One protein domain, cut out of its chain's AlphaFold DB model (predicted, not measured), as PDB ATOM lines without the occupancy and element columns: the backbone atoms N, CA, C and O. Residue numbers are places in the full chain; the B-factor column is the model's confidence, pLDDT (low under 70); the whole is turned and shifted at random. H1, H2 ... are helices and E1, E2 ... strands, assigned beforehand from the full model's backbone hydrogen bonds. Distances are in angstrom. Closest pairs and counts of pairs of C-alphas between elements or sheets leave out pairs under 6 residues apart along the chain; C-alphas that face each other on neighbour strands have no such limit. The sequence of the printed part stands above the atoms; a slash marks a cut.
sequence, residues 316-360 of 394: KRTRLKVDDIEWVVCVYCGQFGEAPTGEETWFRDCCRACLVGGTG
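This is residues 316 to 360 of the 394 residues of an uncharacterized protein of Hyaloscypha variabilis F (UniProt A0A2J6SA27). Little regular structure: a small meander sheet, each strand the antiparallel neighbour of the one before, then a long loop, residues 339 to 351, and one short helix, H1, that only grazes the sheet. The 45 printed residues run E1, E2, E3, H1, sheet order E1, E2, E3; the class is mixed, with 17 residues in named elements. The whole is compact, radius of gyration of the C-alphas 9.5 A, spanning 30 by 22 by 15 A.

Inner strand E2, residues 325 to 329, forms a hairpin with edge strand E1, residues 319 to 322; N 320 and O 327 are 2.9 A apart, within hydrogen-bond range. E2 and edge strand E3, residues 336 to 338, form another hairpin, with N 328 and O 337 at 2.8 A. H1, residues 352 to 356, only grazes the sheet with residues 352 to 354; the closest C-alphas of E3 and H1, Glu 338 and Arg 352, are 5.8 A apart. In H1 every O i to N i+4 pair is within hydrogen-bond range.

E1 begins at C-alpha 319 (-29.951, 27.929, 20.926) and measures 10.2 A, E2 13.6 A, E3 7.3 A, and H1 6.1 A, ending at C-alpha 356 (-13.467, 30.066, 13.795).

The C-alphas farthest apart, Asp 323 and Thr 359, are 29.9 A apart. The printed part has no cut; the link E3 to H1 is long. Residues 344 and 358 to 360 have pLDDT under 70.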
ATOM      1  N   LYS A 316     -30.458  19.870  16.758       96.69
ATOM      2  CA  LYS A 316     -29.534  20.752  16.027       96.69
ATOM      3  C   LYS A 316     -30.212  22.099  15.759       96.69
ATOM      4  O   LYS A 316     -31.416  22.128  15.505       96.69
ATOM      5  N   ARG A 317     -29.431  23.183  15.776       96.25
ATOM      6  CA  ARG A 317     -29.889  24.583  15.669       96.25
ATOM      7  C   ARG A 317     -30.675  25.095  16.880       96.25
ATOM      8  O   ARG A 317     -31.163  26.218  16.863       96.25
ATOM      9  N   THR A 318     -30.815  24.308  17.948       96.69
ATOM     10  CA  THR A 318     -31.386  24.821  19.197       96.69
ATOM     11  C   THR A 318     -30.352  25.698  19.898       96.69
ATOM     12  O   THR A 318     -29.273  25.218  20.249       96.69
ATOM     13  N   ARG A 319     -30.698  26.974  20.098       95.88
ATOM     14  CA  ARG A 319     -29.951  27.929  20.926       95.88
ATOM     15  C   ARG A 319     -30.562  27.973  22.320       95.88
ATOM     16  O   ARG A 319     -31.781  27.887  22.469       95.88
ATOM     17  N   LEU A 320     -29.721  28.071  23.335       96.19
ATOM     18  CA  LEU A 320     -30.128  28.033  24.733       96.19
ATOM     19  C   LEU A 320     -29.110  28.770  25.600       96.19
ATOM     20  O   LEU A 320     -27.962  28.922  25.199       96.19
ATOM     21  N   LYS A 321     -29.537  29.247  26.769       96.88
ATOM     22  CA  LYS A 321     -28.669  29.969  27.701       96.88
ATOM     23  C   LYS A 321     -28.257  29.076  28.866       96.88
ATOM     24  O   LYS A 321     -29.080  28.294  29.353       96.88
ATOM     25  N   VAL A 322     -26.991  29.168  29.255       96.19
ATOM     26  CA  VAL A 322     -26.426  28.521  30.443       96.19
ATOM     27  C   VAL A 322     -25.596  29.570  31.164       96.19
ATOM     28  O   VAL A 322     -24.589  30.017  30.619       96.19
ATOM     29  N   ASP A 323     -26.034  29.965  32.360       94.44
ATOM     30  CA  ASP A 323     -25.394  31.045  33.128       94.44
ATOM     31  C   ASP A 323     -25.294  32.341  32.300       94.44
ATOM     32  O   ASP A 323     -24.247  32.977  32.243       94.44
ATOM     33  N   ASP A 324     -26.387  32.695  31.611       94.38
ATOM     34  CA  ASP A 324     -26.512  33.873  30.738       94.38
ATOM     35  C   ASP A 324     -25.609  33.886  29.488       94.38
ATOM     36  O   ASP A 324     -25.748  34.766  28.636       94.38
ATOM     37  N   ILE A 325     -24.767  32.868  29.301       95.31
ATOM     38  CA  ILE A 325     -23.973  32.661  28.086       95.31
ATOM     39  C   ILE A 325     -24.827  31.911  27.057       95.31
ATOM     40  O   ILE A 325     -25.513  30.941  27.391       95.31
ATOM     41  N   GLU A 326     -24.806  32.342  25.791       96.12
ATOM     42  CA  GLU A 326     -25.507  31.645  24.707       96.12
ATOM     43  C   GLU A 326     -24.720  30.422  24.221       96.12
ATOM     44  O   GLU A 326     -23.557  30.500  23.835       96.12
ATOM     45  N   TRP A 327     -25.400  29.282  24.161       97.31
ATOM     46  CA  TRP A 327     -24.901  28.029  23.611       97.31
ATOM     47  C   TRP A 327     -25.808  27.548  22.481       97.31
ATOM     48  O   TRP A 327     -26.994  27.881  22.410       97.31
ATOM     49  N   VAL A 328     -25.263  26.722  21.594       97.00
ATOM     50  CA  VAL A 328     -25.983  26.146  20.461       97.00
ATOM     51  C   VAL A 328     -25.621  24.680  20.268       97.00
ATOM     52  O   VAL A 328     -24.467  24.268  20.397       97.00
ATOM     53  N   VAL A 329     -26.617  23.875  19.905       97.56
ATOM     54  CA  VAL A 329     -26.370  22.552  19.321       97.56
ATOM     55  C   VAL A 329     -26.014  22.758  17.852       97.56
ATOM     56  O   VAL A 329     -26.892  22.948  17.005       97.56
ATOM     57  N   CYS A 330     -24.718  22.761  17.559       97.19
ATOM     58  CA  CYS A 330     -24.176  23.166  16.265       97.19
ATOM     59  C   CYS A 330     -24.783  22.367  15.103       97.19
ATOM     60  O   CYS A 330     -24.843  21.133  15.135       97.19
ATOM     61  N   VAL A 331     -25.186  23.057  14.035       96.19
ATOM     62  CA  VAL A 331     -25.718  22.409  12.827       96.19
ATOM     63  C   VAL A 331     -24.693  21.485  12.155       96.19
ATOM     64  O   VAL A 331     -25.070  20.417  11.663       96.19
ATOM     65  N   TYR A 332     -23.410  21.856  12.193       94.75
ATOM     66  CA  TYR A 332     -22.324  21.138  11.524       94.75
ATOM     67  C   TYR A 332     -21.836  19.941  12.342       94.75
ATOM     68  O   TYR A 332     -22.053  18.800  11.937       94.75
ATOM     69  N   CYS A 333     -21.243  20.167  13.518       95.12
ATOM     70  CA  CYS A 333     -20.688  19.076  14.326       95.12
ATOM     71  C   CYS A 333     -21.735  18.341  15.178       95.12
ATOM     72  O   CYS A 333     -21.456  17.259  15.686       95.12
ATOM     73  N   GLY A 334     -22.937  18.900  15.361       94.94
ATOM     74  CA  GLY A 334     -23.966  18.324  16.236       94.94
ATOM     75  C   GLY A 334     -23.631  18.371  17.729       94.94
ATOM     76  O   GLY A 334     -24.433  17.905  18.534       94.94
ATOM     77  N   GLN A 335     -22.472  18.916  18.101       95.94
ATOM     78  CA  GLN A 335     -22.060  19.062  19.489       95.94
ATOM     79  C   GLN A 335     -22.667  20.323  20.099       95.94
ATOM     80  O   GLN A 335     -22.988  21.293  19.406       95.94
ATOM     81  N   PHE A 336     -22.819  20.284  21.417       97.31
ATOM     82  CA  PHE A 336     -23.206  21.433  22.213       97.31
ATOM     83  C   PHE A 336     -21.973  22.298  22.476       97.31
ATOM     84  O   PHE A 336     -20.991  21.813  23.035       97.31
ATOM     85  N   GLY A 337     -22.005  23.551  22.031       96.56
ATOM     86  CA  GLY A 337     -20.882  24.477  22.159       96.56
ATOM     87  C   GLY A 337     -21.344  25.922  22.280       96.56
ATOM     88  O   GLY A 337     -22.505  26.228  22.008       96.56
ATOM     89  N   GLU A 338     -20.432  26.798  22.689       96.44
ATOM     90  CA  GLU A 338     -20.685  28.236  22.808       96.44
ATOM     91  C   GLU A 338     -21.158  28.794  21.456       96.44
ATOM     92  O   GLU A 338     -20.597  28.469  20.400       96.44
ATOM     93  N   ALA A 339     -22.234  29.576  21.472       95.75
ATOM     94  CA  ALA A 339     -22.733  30.239  20.279       95.75
ATOM     95  C   ALA A 339     -21.856  31.466  19.967       95.75
ATOM     96  O   ALA A 339     -21.354  32.104  20.889       95.75
ATOM     97  N   PRO A 340     -21.662  31.824  18.687       94.38
ATOM     98  CA  PRO A 340     -21.001  33.069  18.332       94.38
ATOM     99  C   PRO A 340     -21.808  34.252  18.861       94.38
ATOM    100  O   PRO A 340     -23.047  34.237  18.838       94.38
ATOM    101  N   THR A 341     -21.096  35.273  19.321       90.25
ATOM    102  CA  THR A 341     -21.673  36.525  19.800       90.25
ATOM    103  C   THR A 341     -22.500  37.154  18.678       90.25
ATOM    104  O   THR A 341     -22.096  37.144  17.513       90.25
ATOM    105  N   GLY A 342     -23.697  37.659  19.000       76.56
ATOM    106  CA  GLY A 342     -24.718  38.035  18.009       76.56
ATOM    107  C   GLY A 342     -24.314  39.124  17.006       76.56
ATOM    108  O   GLY A 342     -24.998  39.278  15.992       76.56
ATOM    109  N   GLU A 343     -23.222  39.834  17.278       77.62
ATOM    110  CA  GLU A 343     -22.636  40.874  16.426       77.62
ATOM    111  C   GLU A 343     -21.751  40.304  15.309       77.62
ATOM    112  O   GLU A 343     -21.561  40.950  14.283       77.62
ATOM    113  N   GLU A 344     -21.243  39.078  15.456       63.88
ATOM    114  CA  GLU A 344     -20.141  38.602  14.620       63.88
ATOM    115  C   GLU A 344     -20.596  37.895  13.336       63.88
ATOM    116  O   GLU A 344     -19.837  37.879  12.370       63.88
ATOM    117  N   THR A 345     -21.798  37.293  13.263       70.31
ATOM    118  CA  THR A 345     -22.137  36.453  12.094       70.31
ATOM    119  C   THR A 345     -23.616  36.259  11.750       70.31
ATOM    120  O   THR A 345     -24.509  36.149  12.589       70.31
ATOM    121  N   TRP A 346     -23.841  36.067  10.447       81.44
ATOM    122  CA  TRP A 346     -25.069  35.563   9.824       81.44
ATOM    123  C   TRP A 346     -25.330  34.070  10.116       81.44
ATOM    124  O   TRP A 346     -26.441  33.581   9.918       81.44
ATOM    125  N   PHE A 347     -24.342  33.340  10.648       85.88
ATOM    126  CA  PHE A 347     -24.434  31.916  10.984       85.88
ATOM    127  C   PHE A 347     -24.734  31.672  12.469       85.88
ATOM    128  O   PHE A 347     -23.920  31.125  13.210       85.88
ATOM    129  N   ARG A 348     -25.952  32.013  12.896       90.00
ATOM    130  CA  ARG A 348     -26.392  31.869  14.300       90.00
ATOM    131  C   ARG A 348     -26.546  30.422  14.791       90.00
ATOM    132  O   ARG A 348     -26.592  30.189  15.999       90.00
ATOM    133  N   ASP A 349     -26.584  29.463  13.867       94.12
ATOM    134  CA  ASP A 349     -26.821  28.037  14.138       94.12
ATOM    135  C   ASP A 349     -25.525  27.199  14.254       94.12
ATOM    136  O   ASP A 349     -25.566  25.965  14.340       94.12
ATOM    137  N   CYS A 350     -24.359  27.848  14.213       94.62
ATOM    138  CA  CYS A 350     -23.035  27.229  14.284       94.62
ATOM    139  C   CYS A 350     -22.402  27.488  15.658       94.62
ATOM    140  O   CYS A 350     -22.583  28.572  16.195       94.62
ATOM    141  N   CYS A 351     -21.654  26.539  16.232       95.62
ATOM    142  CA  CYS A 351     -20.857  26.837  17.428       95.62
ATOM    143  C   CYS A 351     -19.589  27.625  17.066       95.62
ATOM    144  O   CYS A 351     -19.062  27.503  15.956       95.62
ATOM    145  N   ARG A 352     -19.056  28.379  18.030       94.19
ATOM    146  CA  ARG A 352     -17.860  29.217  17.874       94.19
ATOM    147  C   ARG A 352     -16.656  28.440  17.337       94.19
ATOM    148  O   ARG A 352     -15.961  28.925  16.451       94.19
ATOM    149  N   ALA A 353     -16.459  27.205  17.799       93.69
ATOM    150  CA  ALA A 353     -15.378  26.338  17.332       93.69
ATOM    151  C   ALA A 353     -15.487  25.997  15.835       93.69
ATOM    152  O   ALA A 353     -14.493  26.063  15.120       93.69
ATOM    153  N   CYS A 354     -16.686  25.675  15.337       93.38
ATOM    154  CA  CYS A 354     -16.899  25.409  13.911       93.38
ATOM    155  C   CYS A 354     -16.855  26.684  13.060       93.38
ATOM    156  O   CYS A 354     -16.542  26.604  11.876       93.38
ATOM    157  N   LEU A 355     -17.179  27.839  13.645       91.25
ATOM    158  CA  LEU A 355     -17.114  29.122  12.956       91.25
ATOM    159  C   LEU A 355     -15.664  29.586  12.755       91.25
ATOM    160  O   LEU A 355     -15.265  29.867  11.630       91.25
ATOM    161  N   VAL A 356     -14.879  29.645  13.836       89.69
ATOM    162  CA  VAL A 356     -13.467  30.066  13.795       89.69
ATOM    163  C   VAL A 356     -12.615  29.004  13.103       89.69
ATOM    164  O   VAL A 356     -11.742  29.313  12.299       89.69
ATOM    165  N   GLY A 357     -12.910  27.733  13.374       83.06
ATOM    166  CA  GLY A 357     -12.228  26.580  12.804       83.06
ATOM    167  C   GLY A 357     -12.661  26.230  11.383       83.06
ATOM    168  O   GLY A 357     -12.487  25.077  10.999       83.06
ATOM    169  N   GLY A 358     -13.194  27.179  10.597       62.81
ATOM    170  CA  GLY A 358     -13.648  26.992   9.208       62.81
ATOM    171  C   GLY A 358     -12.613  26.403   8.230       62.81
ATOM    172  O   GLY A 358     -12.904  26.240   7.049       62.81
ATOM    173  N   THR A 359     -11.422  26.058   8.711       54.62
ATOM    174  CA  THR A 359     -10.303  25.463   7.977       54.62
ATOM    175  C   THR A 359      -9.872  24.078   8.487       54.62
ATOM    176  O   THR A 359      -9.046  23.434   7.847       54.62
ATOM    177  N   GLY A 360     -10.407  23.568   9.601       55.25
ATOM    178  CA  GLY A 360      -9.811  22.429  10.307       55.25
ATOM    179  C   GLY A 360     -10.670  21.169  10.355       55.25
ATOM    180  O   GLY A 360     -11.427  20.974  11.299       55.25
TER     181      GLY A 360